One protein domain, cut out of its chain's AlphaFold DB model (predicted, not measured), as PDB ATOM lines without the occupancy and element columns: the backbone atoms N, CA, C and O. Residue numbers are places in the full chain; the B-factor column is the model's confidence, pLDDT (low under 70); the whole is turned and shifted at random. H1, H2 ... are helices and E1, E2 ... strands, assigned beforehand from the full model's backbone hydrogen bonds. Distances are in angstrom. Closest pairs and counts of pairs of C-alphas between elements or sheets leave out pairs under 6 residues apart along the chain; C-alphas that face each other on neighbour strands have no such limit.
ATOM      1  N   SER A   2     113.852 124.109  92.027       75.50
ATOM      2  CA  SER A   2     114.783 122.982  91.787       75.50
ATOM      3  C   SER A   2     115.869 122.851  92.862       75.50
ATOM      4  O   SER A   2     116.102 121.748  93.336       75.50
ATOM      5  N   HIS A   3     116.451 123.959  93.333       83.75
ATOM      6  CA  HIS A   3     117.454 123.949  94.410       83.75
ATOM      7  C   HIS A   3     116.968 123.232  95.684       83.75
ATOM      8  O   HIS A   3     117.635 122.339  96.195       83.75
ATOM      9  N   PHE A   4     115.757 123.558  96.152       88.38
ATOM     10  CA  PHE A   4     115.159 122.907  97.321       88.38
ATOM     11  C   PHE A   4     114.940 121.403  97.098       88.38
ATOM     12  O   PHE A   4     115.216 120.604  97.986       88.38
ATOM     13  N   LYS A   5     114.507 121.000  95.894       92.19
ATOM     14  CA  LYS A   5     114.385 119.578  95.535       92.19
ATOM     15  C   LYS A   5     115.728 118.862  95.530       92.19
ATOM     16  O   LYS A   5     115.782 117.738  96.003       92.19
ATOM     17  N   ARG A   6     116.792 119.483  95.009       94.19
ATOM     18  CA  ARG A   6     118.144 118.896  95.008       94.19
ATOM     19  C   ARG A   6     118.585 118.588  96.433       94.19
ATOM     20  O   ARG A   6     118.912 117.444  96.711       94.19
ATOM     21  N   MET A   7     118.449 119.557  97.338       92.31
ATOM     22  CA  MET A   7     118.745 119.371  98.761       92.31
ATOM     23  C   MET A   7     117.883 118.264  99.389       92.31
ATOM     24  O   MET A   7     118.420 117.319  99.958       92.31
ATOM     25  N   LEU A   8     116.556 118.325  99.226       94.88
ATOM     26  CA  LEU A   8     115.627 117.341  99.797       94.88
ATOM     27  C   LEU A   8     115.868 115.920  99.267       94.88
ATOM     28  O   LEU A   8     115.701 114.940  99.985       94.88
ATOM     29  N   TYR A   9     116.234 115.801  97.994       95.38
ATOM     30  CA  TYR A   9     116.514 114.526  97.347       95.38
ATOM     31  C   TYR A   9     117.982 114.103  97.498       95.38
ATOM     32  O   TYR A   9     118.339 113.062  96.953       95.38
ATOM     33  N   GLY A  10     118.825 114.854  98.214       95.56
ATOM     34  CA  GLY A  10     120.231 114.513  98.458       95.56
ATOM     35  C   GLY A  10     121.104 114.520  97.200       95.56
ATOM     36  O   GLY A  10     121.885 113.596  96.999       95.56
ATOM     37  N   TRP A  11     120.907 115.497  96.314       97.06
ATOM     38  CA  TRP A  11     121.804 115.782  95.191       97.06
ATOM     39  C   TRP A  11     122.740 116.928  95.556       97.06
ATOM     40  O   TRP A  11     122.287 117.994  95.977       97.06
ATOM     41  N   GLU A  12     124.029 116.722  95.327       96.38
ATOM     42  CA  GLU A  12     125.093 117.661  95.673       96.38
ATOM     43  C   GLU A  12     125.685 118.275  94.407       96.38
ATOM     44  O   GLU A  12     125.817 117.597  93.385       96.38
ATOM     45  N   LYS A  13     126.037 119.567  94.453       96.50
ATOM     46  CA  LYS A  13     126.737 120.228  93.341       96.50
ATOM     47  C   LYS A  13     128.120 119.587  93.172       96.50
ATOM     48  O   LYS A  13     128.787 119.303  94.161       96.50
ATOM     49  N   SER A  14     128.543 119.368  91.933       95.88
ATOM     50  CA  SER A  14     129.845 118.788  91.592       95.88
ATOM     51  C   SER A  14     130.500 119.492  90.411       95.88
ATOM     52  O   SER A  14     130.018 120.515  89.918       95.88
ATOM     53  N   ASP A  15     131.608 118.915  89.962       96.88
ATOM     54  CA  ASP A  15     132.367 119.309  88.785       96.88
ATOM     55  C   ASP A  15     132.191 118.329  87.608       96.88
ATOM     56  O   ASP A  15     131.512 117.297  87.697       96.88
ATOM     57  N   ALA A  16     132.816 118.690  86.486       97.50
ATOM     58  CA  ALA A  16     132.811 117.917  85.252       97.50
ATOM     59  C   ALA A  16     133.532 116.562  85.377       97.50
ATOM     60  O   ALA A  16     133.155 115.622  84.683       97.50
ATOM     61  N   GLY A  17     134.534 116.441  86.253       98.38
ATOM     62  CA  GLY A  17     135.301 115.210  86.442       98.38
ATOM     63  C   GLY A  17     134.482 114.123  87.136       98.38
ATOM     64  O   GLY A  17     134.441 112.986  86.668       98.38
ATOM     65  N   ILE A  18     133.744 114.475  88.197       98.25
ATOM     66  CA  ILE A  18     132.798 113.551  88.851       98.25
ATOM     67  C   ILE A  18     131.694 113.132  87.872       98.25
ATOM     68  O   ILE A  18     131.297 111.964  87.836       98.25
ATOM     69  N   TYR A  19     131.204 114.077  87.065       98.38
ATOM     70  CA  TYR A  19     130.199 113.789  86.047       98.38
ATOM     71  C   TYR A  19     130.712 112.796  84.996       98.38
ATOM     72  O   TYR A  19     130.047 111.795  84.732       98.38
ATOM     73  N   GLU A  20     131.901 113.038  84.444       98.38
ATOM     74  CA  GLU A  20     132.558 112.168  83.464       98.38
ATOM     75  C   GLU A  20     132.844 110.778  84.041       98.38
ATOM     76  O   GLU A  20     132.543 109.776  83.396       98.38
ATOM     77  N   HIS A  21     133.293 110.692  85.298       97.94
ATOM     78  CA  HIS A  21     133.443 109.417  85.999       97.94
ATOM     79  C   HIS A  21     132.121 108.638  86.071       97.94
ATOM     80  O   HIS A  21     132.069 107.453  85.738       97.94
ATOM     81  N   CYS A  22     131.032 109.297  86.479       98.06
ATOM     82  CA  CYS A  22     129.721 108.657  86.545       98.06
ATOM     83  C   CYS A  22     129.220 108.245  85.156       98.06
ATOM     84  O   CYS A  22     128.661 107.159  85.024       98.06
ATOM     85  N   PHE A  23     129.422 109.085  84.138       98.06
ATOM     86  CA  PHE A  23     129.045 108.789  82.757       98.06
ATOM     87  C   PHE A  23     129.775 107.555  82.228       98.06
ATOM     88  O   PHE A  23     129.126 106.628  81.751       98.06
ATOM     89  N   ASN A  24     131.095 107.493  82.389       97.69
ATOM     90  CA  ASN A  24     131.896 106.355  81.939       97.69
ATOM     91  C   ASN A  24     131.485 105.055  82.641       97.69
ATOM     92  O   ASN A  24     131.456 104.002  82.012       97.69
ATOM     93  N   ARG A  25     131.102 105.130  83.919       96.75
ATOM     94  CA  ARG A  25     130.710 103.955  84.705       96.75
ATOM     95  C   ARG A  25     129.276 103.481  84.457       96.75
ATOM     96  O   ARG A  25     128.997 102.283  84.481       96.75
ATOM     97  N   PHE A  26     128.335 104.412  84.302       96.44
ATOM     98  CA  PHE A  26     126.898 104.104  84.292       96.44
ATOM     99  C   PHE A  26     126.214 104.333  82.942       96.44
ATOM    100  O   PHE A  26     125.058 103.937  82.782       96.44
ATOM    101  N   GLY A  27     126.913 104.935  81.984       95.88
ATOM    102  CA  GLY A  27     126.406 105.263  80.660       95.88
ATOM    103  C   GLY A  27     125.509 106.497  80.630       95.88
ATOM    104  O   GLY A  27     125.115 107.057  81.653       95.88
ATOM    105  N   GLY A  28     125.163 106.916  79.421       95.88
ATOM    106  CA  GLY A  28     124.272 108.037  79.165       95.88
ATOM    107  C   GLY A  28     124.033 108.217  77.671       95.88
ATOM    108  O   GLY A  28     124.668 107.562  76.846       95.88
ATOM    109  N   SER A  29     123.100 109.095  77.318       95.56
ATOM    110  CA  SER A  29     122.797 109.412  75.918       95.56
ATOM    111  C   SER A  29     123.840 110.359  75.320       95.56
ATOM    112  O   SER A  29     124.520 111.082  76.051       95.56
ATOM    113  N   VAL A  30     123.928 110.433  73.986       95.81
ATOM    114  CA  VAL A  30     124.854 111.353  73.284       95.81
ATOM    115  C   VAL A  30     124.674 112.803  73.748       95.81
ATOM    116  O   VAL A  30     125.646 113.484  74.054       95.81
ATOM    117  N   ASN A  31     123.435 113.279  73.888       95.31
ATOM    118  CA  ASN A  31     123.144 114.640  74.366       95.31
ATOM    119  C   ASN A  31     123.486 114.895  75.850       95.31
ATOM    120  O   ASN A  31     123.361 116.029  76.319       95.31
ATOM    121  N   MET A  32     123.913 113.858  76.570       96.50
ATOM    122  CA  MET A  32     124.453 113.907  77.926       96.50
ATOM    123  C   MET A  32     125.958 113.588  77.944       96.50
ATOM    124  O   MET A  32     126.556 113.574  79.015       96.50
ATOM    125  N   HIS A  33     126.607 113.328  76.808       97.44
ATOM    126  CA  HIS A  33     128.026 112.981  76.801       97.44
ATOM    127  C   HIS A  33     128.886 114.151  77.332       97.44
ATOM    128  O   HIS A  33     128.625 115.301  76.955       97.44
ATOM    129  N   PRO A  34     129.912 113.907  78.179       97.12
ATOM    130  CA  PRO A  34     130.761 114.964  78.735       97.12
ATOM    131  C   PRO A  34     131.352 115.892  77.666       97.12
ATOM    132  O   PRO A  34     131.279 117.113  77.809       97.12
ATOM    133  N   ASP A  35     131.844 115.339  76.552       97.06
ATOM    134  CA  ASP A  35     132.365 116.137  75.430       97.06
ATOM    135  C   ASP A  35     131.293 116.982  74.737       97.06
ATOM    136  O   ASP A  35     131.557 118.129  74.377       97.06
ATOM    137  N   VAL A  36     130.070 116.464  74.602       96.88
ATOM    138  CA  VAL A  36     128.947 117.200  74.002       96.88
ATOM    139  C   VAL A  36     128.560 118.378  74.895       96.88
ATOM    140  O   VAL A  36     128.406 119.499  74.411       96.88
ATOM    141  N   ILE A  37     128.473 118.164  76.210       96.12
ATOM    142  CA  ILE A  37     128.183 119.231  77.178       96.12
ATOM    143  C   ILE A  37     129.291 120.289  77.165       96.12
ATOM    144  O   ILE A  37     128.983 121.476  77.056       96.12
ATOM    145  N   ARG A  38     130.568 119.879  77.225       95.56
ATOM    146  CA  ARG A  38     131.723 120.793  77.164       95.56
ATOM    147  C   ARG A  38     131.707 121.632  75.888       95.56
ATOM    148  O   ARG A  38     131.838 122.853  75.960       95.56
ATOM    149  N   PHE A  39     131.510 120.989  74.737       96.19
ATOM    150  CA  PHE A  39     131.479 121.652  73.436       96.19
ATOM    151  C   PHE A  39     130.357 122.691  73.340       96.19
ATOM    152  O   PHE A  39     130.579 123.810  72.879       96.19
ATOM    153  N   PHE A  40     129.145 122.355  73.786       95.12
ATOM    154  CA  PHE A  40     128.035 123.301  73.703       95.12
ATOM    155  C   PHE A  40     128.095 124.389  74.769       95.12
ATOM    156  O   PHE A  40     127.741 125.521  74.458       95.12
ATOM    157  N   SER A  41     128.601 124.097  75.968       94.00
ATOM    158  CA  SER A  41     128.834 125.112  77.001       94.00
ATOM    159  C   SER A  41     129.798 126.195  76.522       94.00
ATOM    160  O   SER A  41     129.473 127.380  76.610       94.00
ATOM    161  N   SER A  42     130.926 125.809  75.915       93.12
ATOM    162  CA  SER A  42     131.878 126.777  75.362       93.12
ATOM    163  C   SER A  42     131.308 127.533  74.160       93.12
ATOM    164  O   SER A  42     131.476 128.747  74.063       93.12
ATOM    165  N   ARG A  43     130.586 126.849  73.263       91.38
ATOM    166  CA  ARG A  43     130.052 127.461  72.038       91.38
ATOM    167  C   ARG A  43     128.896 128.426  72.288       91.38
ATOM    168  O   ARG A  43     128.777 129.415  71.571       91.38
ATOM    169  N   THR A  44     128.003 128.127  73.233       88.50
ATOM    170  CA  THR A  44     126.843 128.990  73.516       88.50
ATOM    171  C   THR A  44     127.110 130.001  74.624       88.50
ATOM    172  O   THR A  44     126.264 130.859  74.850       88.50
ATOM    173  N   GLY A  45     128.239 129.893  75.336       86.56
ATOM    174  CA  GLY A  45     128.527 130.696  76.528       86.56
ATOM    175  C   GLY A  45     127.635 130.354  77.726       86.56
ATOM    176  O   GLY A  45     127.641 131.076  78.719       86.56
ATOM    177  N   HIS A  46     126.856 129.271  77.646       90.75
ATOM    178  CA  HIS A  46     126.004 128.835  78.748       90.75
ATOM    179  C   HIS A  46     126.819 128.010  79.736       90.75
ATOM    180  O   HIS A  46     127.511 127.069  79.343       90.75
ATOM    181  N   GLU A  47     126.688 128.306  81.028       91.25
ATOM    182  CA  GLU A  47     127.369 127.545  82.071       91.25
ATOM    183  C   GLU A  47     126.831 126.106  82.129       91.25
ATOM    184  O   GLU A  47     125.617 125.870  82.202       91.25
ATOM    185  N   ALA A  48     127.749 125.138  82.115       95.12
ATOM    186  CA  ALA A  48     127.451 123.763  82.481       95.12
ATOM    187  C   ALA A  48     127.548 123.604  84.004       95.12
ATOM    188  O   ALA A  48     128.594 123.857  84.601       95.12
ATOM    189  N   THR A  49     126.468 123.144  84.634       95.69
ATOM    190  CA  THR A  49     126.439 122.843  86.073       95.69
ATOM    191  C   THR A  49     126.206 121.363  86.306       95.69
ATOM    192  O   THR A  49     125.340 120.756  85.676       95.69
ATOM    193  N   TYR A  50     126.971 120.785  87.228       97.06
ATOM    194  CA  TYR A  50     126.985 119.349  87.479       97.06
ATOM    195  C   TYR A  50     126.472 119.044  88.880       97.06
ATOM    196  O   TYR A  50     126.662 119.824  89.819       97.06
ATOM    197  N   PHE A  51     125.809 117.901  89.003       97.69
ATOM    198  CA  PHE A  51     125.318 117.381  90.267       97.69
ATOM    199  C   PHE A  51     125.546 115.878  90.330       97.69
ATOM    200  O   PHE A  51     125.448 115.182  89.318       97.69
ATOM    201  N   HIS A  52     125.770 115.372  91.534       98.06
ATOM    202  CA  HIS A  52     125.949 113.952  91.786       98.06
ATOM    203  C   HIS A  52     125.129 113.493  92.988       98.06
ATOM    204  O   HIS A  52     124.608 114.297  93.768       98.06
ATOM    205  N   LYS A  53     125.003 112.175  93.117       97.62
ATOM    206  CA  LYS A  53     124.370 111.524  94.255       97.62
ATOM    207  C   LYS A  53     125.270 110.427  94.800       97.62
ATOM    208  O   LYS A  53     125.781 109.605  94.035       97.62
ATOM    209  N   VAL A  54     125.401 110.385  96.122       96.25
ATOM    210  CA  VAL A  54     126.181 109.381  96.852       96.25
ATOM    211  C   VAL A  54     125.252 108.435  97.612       96.25
ATOM    212  O   VAL A  54     124.208 108.836  98.129       96.25
ATOM    213  N   LYS A  55     125.629 107.158  97.701       94.38
ATOM    214  CA  LYS A  55     125.042 106.185  98.632       94.38
ATOM    215  C   LYS A  55     126.134 105.227  99.097       94.38
ATOM    216  O   LYS A  55     126.894 104.733  98.275       94.38
ATOM    217  N   GLN A  56     126.208 104.975 100.407       90.50
ATOM    218  CA  GLN A  56     127.235 104.107 101.015       90.50
ATOM    219  C   GLN A  56     128.676 104.497 100.616       90.50
ATOM    220  O   GLN A  56     129.515 103.638 100.375       90.50
ATOM    221  N   GLY A  57     128.954 105.802 100.506       90.69
ATOM    222  CA  GLY A  57     130.283 106.321 100.160       90.69
ATOM    223  C   GLY A  57     130.663 106.251  98.675       90.69
ATOM    224  O   GLY A  57     131.750 106.695  98.326       90.69
ATOM    225  N   GLY A  58     129.794 105.739  97.795       94.56
ATOM    226  CA  GLY A  58     130.035 105.686  96.348       94.56
ATOM    227  C   GLY A  58     129.082 106.564  95.538       94.56
ATOM    228  O   GLY A  58     127.909 106.719  95.895       94.56
ATOM    229  N   TYR A  59     129.569 107.103  94.417       97.19
ATOM    230  CA  TYR A  59     128.730 107.783  93.429       97.19
ATOM    231  C   TYR A  59     127.755 106.790  92.792       97.19
ATOM    232  O   TYR A  59     128.163 105.748  92.285       97.19
ATOM    233  N   ILE A  60     126.460 107.109  92.821       97.31
ATOM    234  CA  ILE A  60     125.398 106.251  92.272       97.31
ATOM    235  C   ILE A  60     124.643 106.883  91.109       97.31
ATOM    236  O   ILE A  60     123.905 106.177  90.427       97.31
ATOM    237  N   ALA A  61     124.779 108.190  90.902       97.94
ATOM    238  CA  ALA A  61     124.242 108.886  89.746       97.94
ATOM    239  C   ALA A  61     124.874 110.273  89.607       97.94
ATOM    240  O   ALA A  61     125.329 110.854  90.596       97.94
ATOM    241  N   ALA A  62     124.825 110.822  88.400       97.94
ATOM    242  CA  ALA A  62     125.150 112.215  88.136       97.94
ATOM    243  C   ALA A  62     124.262 112.773  87.024       97.94
ATOM    244  O   ALA A  62     123.688 112.029  86.231       97.94
ATOM    245  N   TYR A  63     124.140 114.094  86.963       97.19
ATOM    246  CA  TYR A  63     123.526 114.776  85.832       97.19
ATOM    247  C   TYR A  63     124.158 116.147  85.618       97.19
ATOM    248  O   TYR A  63     124.729 116.741  86.535       97.19
ATOM    249  N   ALA A  64     124.025 116.647  84.396       96.62
ATOM    250  CA  ALA A  64     124.462 117.975  84.015       96.62
ATOM    251  C   ALA A  64     123.274 118.810  83.536       96.62
ATOM    252  O   ALA A  64     122.318 118.291  82.944       96.62
ATOM    253  N   LEU A  65     123.360 120.109  83.780       94.81
ATOM    254  CA  LEU A  65     122.472 121.118  83.228       94.81
ATOM    255  C   LEU A  65     123.277 122.083  82.379       94.81
ATOM    256  O   LEU A  65     124.355 122.510  82.796       94.81
ATOM    257  N   LEU A  66     122.703 122.485  81.255       91.19
ATOM    258  CA  LEU A  66     123.168 123.626  80.484       91.19
ATOM    259  C   LEU A  66     122.234 124.811  80.760       91.19
ATOM    260  O   LEU A  66     121.011 124.639  80.792       91.19
ATOM    261  N   ASP A  67     122.808 125.991  80.999       83.88
ATOM    262  CA  ASP A  67     122.053 127.219  81.302       83.88
ATOM    263  C   ASP A  67     121.118 127.071  82.524       83.88
ATOM    264  O   ASP A  67     119.954 127.477  82.528       83.88
ATOM    265  N   HIS A  68     121.608 126.367  83.555       76.12
ATOM    266  CA  HIS A  68     120.976 126.134  84.869       76.12
ATOM    267  C   HIS A  68     119.564 125.513  84.901       76.12
ATOM    268  O   HIS A  68     119.027 125.273  85.990       76.12
ATOM    269  N   SER A  69     118.956 125.244  83.748       74.75
ATOM    270  CA  SER A  69     117.522 124.961  83.640       74.75
ATOM    271  C   SER A  69     117.194 123.762  82.759       74.75
ATOM    272  O   SER A  69     116.159 123.127  82.978       74.75
ATOM    273  N   ARG A  70     118.060 123.408  81.798       84.81
ATOM    274  CA  ARG A  70     117.814 122.291  80.878       84.81
ATOM    275  C   ARG A  70     118.784 121.153  81.123       84.81
ATOM    276  O   ARG A  70     119.996 121.336  81.113       84.81
ATOM    277  N   ILE A  71     118.221 119.968  81.335       92.00
ATOM    278  CA  ILE A  71     118.981 118.724  81.406       92.00
ATOM    279  C   ILE A  71     119.424 118.314  80.004       92.00
ATOM    280  O   ILE A  71     118.592 118.206  79.107       92.00
ATOM    281  N   GLY A  72     120.718 118.066  79.823       87.50
ATOM    282  CA  GLY A  72     121.283 117.703  78.522       87.50
ATOM    283  C   GLY A  72     121.271 118.831  77.493       87.50
ATOM    284  O   GLY A  72     120.835 119.954  77.753       87.50
ATOM    285  N   VAL A  73     121.779 118.519  76.304       93.44
ATOM    286  CA  VAL A  73     121.975 119.489  75.225       93.44
ATOM    287  C   VAL A  73     120.809 119.466  74.229       93.44
ATOM    288  O   VAL A  73     120.683 118.558  73.410       93.44
ATOM    289  N   ASP A  74     119.987 120.516  74.260       91.88
ATOM    290  CA  ASP A  74     118.819 120.715  73.385       91.88
ATOM    291  C   ASP A  74     119.151 121.598  72.170       91.88
ATOM    292  O   ASP A  74     118.713 122.743  72.073       91.88
ATOM    293  N   GLN A  75     119.974 121.086  71.250       91.88
ATOM    294  CA  GLN A  75     120.486 121.860  70.104       91.88
ATOM    295  C   GLN A  75     120.078 121.281  68.736       91.88
ATOM    296  O   GLN A  75     120.555 121.744  67.695       91.88
ATOM    297  N   TRP A  76     119.131 120.334  68.734       90.75
ATOM    298  CA  TRP A  76     118.664 119.570  67.566       90.75
ATOM    299  C   TRP A  76     118.125 120.423  66.408       90.75
ATOM    300  O   TRP A  76     118.038 119.950  65.280       90.75
ATOM    301  N   LYS A  77     117.743 121.684  66.656       91.31
ATOM    302  CA  LYS A  77     117.275 122.608  65.605       91.31
ATOM    303  C   LYS A  77     118.403 123.148  64.728       91.31
ATOM    304  O   LYS A  77     118.163 123.506  63.582       91.31
ATOM    305  N   LYS A  78     119.611 123.275  65.281       92.81
ATOM    306  CA  LYS A  78     120.777 123.843  64.582       92.81
ATOM    307  C   LYS A  78     121.807 122.781  64.212       92.81
ATOM    308  O   LYS A  78     122.556 122.989  63.261       92.81
ATOM    309  N   PHE A  79     121.827 121.681  64.956       94.69
ATOM    310  CA  PHE A  79     122.799 120.604  64.846       94.69
ATOM    311  C   PHE A  79     122.077 119.256  64.764       94.69
ATOM    312  O   PHE A  79     121.039 119.111  65.415       94.69
ATOM    313  N   PRO A  80     122.619 118.259  64.043       92.50
ATOM    314  CA  PRO A  80     122.068 116.903  63.976       92.50
ATOM    315  C   PRO A  80     122.363 116.114  65.268       92.50
ATOM    316  O   PRO A  80     123.015 115.079  65.256       92.50
ATOM    317  N   LEU A  81     121.919 116.636  66.410       91.75
ATOM    318  CA  LEU A  81     122.059 116.021  67.728       91.75
ATOM    319  C   LEU A  81     120.662 115.756  68.283       91.75
ATOM    320  O   LEU A  81     119.939 116.708  68.576       91.75
ATOM    321  N   SER A  82     120.275 114.488  68.444       89.06
ATOM    322  CA  SER A  82     118.942 114.163  68.961       89.06
ATOM    323  C   SER A  82     118.768 114.622  70.410       89.06
ATOM    324  O   SER A  82     119.645 114.471  71.266       89.06
ATOM    325  N   TYR A  83     117.580 115.143  70.694       90.88
ATOM    326  CA  TYR A  83     117.125 115.474  72.039       90.88
ATOM    327  C   TYR A  83     115.767 114.820  72.329       90.88
ATOM    328  O   TYR A  83     114.952 115.379  73.058       90.88
ATOM    329  N   ASP A  84     115.484 113.665  71.723       87.56
ATOM    330  CA  ASP A  84     114.217 112.942  71.913       87.56
ATOM    331  C   ASP A  84     114.232 112.031  73.144       87.56
ATOM    332  O   ASP A  84     113.189 111.785  73.754       87.56
ATOM    333  N   GLU A  85     115.419 111.579  73.548       90.12
ATOM    334  CA  GLU A  85     115.641 110.807  74.762       90.12
ATOM    335  C   GLU A  85     116.833 111.360  75.550       90.12
ATOM    336  O   GLU A  85     117.831 111.805  74.985       90.12
ATOM    337  N   ILE A  86     116.706 111.348  76.875       93.00
ATOM    338  CA  ILE A  86     117.734 111.757  77.825       93.00
ATOM    339  C   ILE A  86     117.983 110.586  78.761       93.00
ATOM    340  O   ILE A  86     117.112 110.230  79.558       93.00
ATOM    341  N   MET A  87     119.170 110.001  78.672       94.69
ATOM    342  CA  MET A  87     119.640 108.971  79.584       94.69
ATOM    343  C   MET A  87     120.729 109.560  80.471       94.69
ATOM    344  O   MET A  87     121.778 109.989  79.992       94.69
ATOM    345  N   VAL A  88     120.461 109.584  81.770       96.12
ATOM    346  CA  VAL A  88     121.378 110.117  82.782       96.12
ATOM    347  C   VAL A  88     122.199 108.985  83.400       96.12
ATOM    348  O   VAL A  88     121.637 107.909  83.639       96.12
ATOM    349  N   PRO A  89     123.479 109.230  83.731       97.38
ATOM    350  CA  PRO A  89     124.299 108.263  84.448       97.38
ATOM    351  C   PRO A  89     123.690 107.882  85.794       97.38
ATOM    352  O   PRO A  89     123.572 108.719  86.692       97.38
ATOM    353  N   ALA A  90     123.304 106.615  85.944       97.19
ATOM    354  CA  ALA A  90     122.764 106.073  87.185       97.19
ATOM    355  C   ALA A  90     123.058 104.572  87.328       97.19
ATOM    356  O   ALA A  90     122.851 103.783  86.407       97.19
ATOM    357  N   ALA A  91     123.499 104.157  88.512       95.69
ATOM    358  CA  ALA A  91     123.762 102.760  88.828       95.69
ATOM    359  C   ALA A  91     122.474 101.924  88.733       95.69
ATOM    360  O   ALA A  91     121.462 102.284  89.331       95.69
ATOM    361  N   LYS A  92     122.512 100.767  88.055       89.19
ATOM    362  CA  LYS A  92     121.331  99.912  87.772       89.19
ATOM    363  C   LYS A  92     120.440  99.610  88.991       89.19
ATOM    364  O   LYS A  92     119.226  99.532  88.849       89.19
ATOM    365  N   ASN A  93     121.029  99.485  90.183       83.00
ATOM    366  CA  ASN A  93     120.327  99.100  91.416       83.00
ATOM    367  C   ASN A  93     120.051 100.278  92.371       83.00
ATOM    368  O   ASN A  93     119.704 100.073  93.536       83.00
ATOM    369  N   ALA A  94     120.237 101.520  91.921       91.44
ATOM    370  CA  ALA A  94     120.021 102.700  92.744       91.44
ATOM    371  C   ALA A  94     118.643 103.310  92.480       91.44
ATOM    372  O   ALA A  94     118.383 103.773  91.378       91.44
ATOM    373  N   SER A  95     117.798 103.367  93.511       93.88
ATOM    374  CA  SER A  95     116.491 104.033  93.483       93.88
ATOM    375  C   SER A  95     116.564 105.402  94.170       93.88
ATOM    376  O   SER A  95     117.121 105.522  95.267       93.88
ATOM    377  N   MET A  96     116.059 106.449  93.512       95.56
ATOM    378  CA  MET A  96     116.158 107.841  93.959       95.56
ATOM    379  C   MET A  96     115.081 108.749  93.348       95.56
ATOM    380  O   MET A  96     114.534 108.471  92.288       95.56
ATOM    381  N   CYS A  97     114.812 109.890  93.984       95.81
ATOM    382  CA  CYS A  97     114.064 110.980  93.356       95.81
ATOM    383  C   CYS A  97     114.994 111.837  92.491       95.81
ATOM    384  O   CYS A  97     116.080 112.218  92.939       95.81
ATOM    385  N   PHE A  98     114.550 112.185  91.285       95.25
ATOM    386  CA  PHE A  98     115.269 113.085  90.387       95.25
ATOM    387  C   PHE A  98     114.707 114.521  90.485       95.25
ATOM    388  O   PHE A  98     113.482 114.692  90.508       95.25
ATOM    389  N   PRO A  99     115.552 115.562  90.612       94.19
ATOM    390  CA  PRO A  99     115.097 116.905  90.981       94.19
ATOM    391  C   PRO A  99     114.515 117.694  89.803       94.19
ATOM    392  O   PRO A  99     113.672 118.573  90.019       94.19
ATOM    393  N   GLU A 100     114.928 117.369  88.577       92.88
ATOM    394  CA  GLU A 100     114.530 118.086  87.366       92.88
ATOM    395  C   GLU A 100     113.295 117.463  86.712       92.88
ATOM    396  O   GLU A 100     113.018 116.268  86.836       92.88
ATOM    397  N   ARG A 101     112.532 118.291  85.993       88.62
ATOM    398  CA  ARG A 101     111.363 117.845  85.226       88.62
ATOM    399  C   ARG A 101     111.752 117.648  83.767       88.62
ATOM    400  O   ARG A 101     112.310 118.548  83.154       88.62
ATOM    401  N   THR A 102     111.394 116.503  83.201       88.31
ATOM    402  CA  THR A 102     111.505 116.241  81.763       88.31
ATOM    403  C   THR A 102     110.502 115.164  81.359       88.31
ATOM    404  O   THR A 102     110.178 114.287  82.154       88.31
ATOM    405  N   ASN A 103     109.996 115.220  80.131       87.19
ATOM    406  CA  ASN A 103     109.194 114.155  79.519       87.19
ATOM    407  C   ASN A 103     110.030 113.237  78.605       87.19
ATOM    408  O   ASN A 103     109.478 112.358  77.950       87.19
ATOM    409  N   LYS A 104     111.355 113.432  78.569       89.56
ATOM    410  CA  LYS A 104     112.295 112.734  77.676       89.56
ATOM    411  C   LYS A 104     113.169 111.702  78.386       89.56
ATOM    412  O   LYS A 104     114.061 111.134  77.771       89.56
ATOM    413  N   MET A 105     112.939 111.457  79.676       91.75
ATOM    414  CA  MET A 105     113.758 110.528  80.460       91.75
ATOM    415  C   MET A 105     113.756 109.115  79.853       91.75
ATOM    416  O   MET A 105     112.696 108.560  79.523       91.75
ATOM    417  N   SER A 106     114.941 108.523  79.720       90.38
ATOM    418  CA  SER A 106     115.127 107.208  79.114       90.38
ATOM    419  C   SER A 106     114.509 106.092  79.958       90.38
ATOM    420  O   SER A 106     114.559 106.124  81.186       90.38
ATOM    421  N   HIS A 107     113.963 105.061  79.304       87.75
ATOM    422  CA  HIS A 107     113.452 103.865  79.975       87.75
ATOM    423  C   HIS A 107     114.596 103.082  80.618       87.75
ATOM    424  O   HIS A 107     114.343 102.312  81.543       87.75
ATOM    425  N   PHE A 108     115.842 103.312  80.192       88.69
ATOM    426  CA  PHE A 108     117.018 102.829  80.905       88.69
ATOM    427  C   PHE A 108     117.045 103.309  82.359       88.69
ATOM    428  O   PHE A 108     117.414 102.543  83.242       88.69
ATOM    429  N   ASN A 109     116.551 104.518  82.638       92.81
ATOM    430  CA  ASN A 109     116.484 105.060  83.991       92.81
ATOM    431  C   ASN A 109     115.183 104.716  84.744       92.81
ATOM    432  O   ASN A 109     114.947 105.239  85.837       92.81
ATOM    433  N   LYS A 110     114.321 103.834  84.207       90.38
ATOM    434  CA  LYS A 110     112.987 103.563  84.784       90.38
ATOM    435  C   LYS A 110     113.019 102.989  86.198       90.38
ATOM    436  O   LYS A 110     112.140 103.274  87.001       90.38
TER     437      LYS A 110
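What this domain is: This is residues 2 to 110 of the 229 residues of the protein "Antimicrobial resistance protein Mig-14" of Enterobacter agglomerans (UniProt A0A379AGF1). A long two-stranded ribbon, E2 and E3, has helix H2 packed on one face, while a long unnamed stretch, residues 67 to 110, loops over the side away from H2. H3 packs near one end of the ribbon; the short E1 lies beside E2, and H1 sits at the periphery. The printed part has 109 residues with three named helices and three named strands, in the order H1 E1 H2 H3 E2 E3; the sheet runs E1 E2 E3, with E2 and E3 antiparallel. The class is mixed, helices and strands, with 29 and 20 residues, under half of the whole. It is compact, with a radius of gyration of the C-alphas of 13.0 A, yet elongated, spanning 41 by 26 by 24 A.

How they stand to each other: H1, residues 2 to 8, only grazes the sheet with residues 3 to 7. E1, residues 12 to 14, meets E2, residues 48 to 55, only at a point, where C-alphas 13 and 51 face each other at 4.4 A. E2 and E3, residues 58 to 66, form an antiparallel hairpin at 161 degrees, with N 51 and O 63 within hydrogen-bond range at 2.9 A. H2, residues 16 to 26, is on the sheet at a height of 7.4 A; its closest C-alphas to E3 are those of Tyr 19 and Ala 62, 5.7 A apart. H3, residues 34 to 44, touches H2, the closest C-alphas being those of Glu 20 and Pro 34, 5.8 A; they form a helical hairpin, opposite ways at a steep tilt of 39 degrees. H3 only grazes the sheet. In H1, H2 and H3 every O i to N i+4 pair is within hydrogen-bond range.

Where its parts are: H1 begins at C-alpha 2 (114.783, 122.982, 91.787). H2 measures 15.1 A, H3 15.5 A, E2 24.0 A and E3 24.9 A, ending at C-alpha 66 (123.168, 123.626, 80.484).

The domain as a whole: The C-alphas farthest apart are those of Gln 56 and Lys 78, 41.9 A. The printed part has no cut, and no link between named elements is long. No printed residue is under 70 in pLDDT.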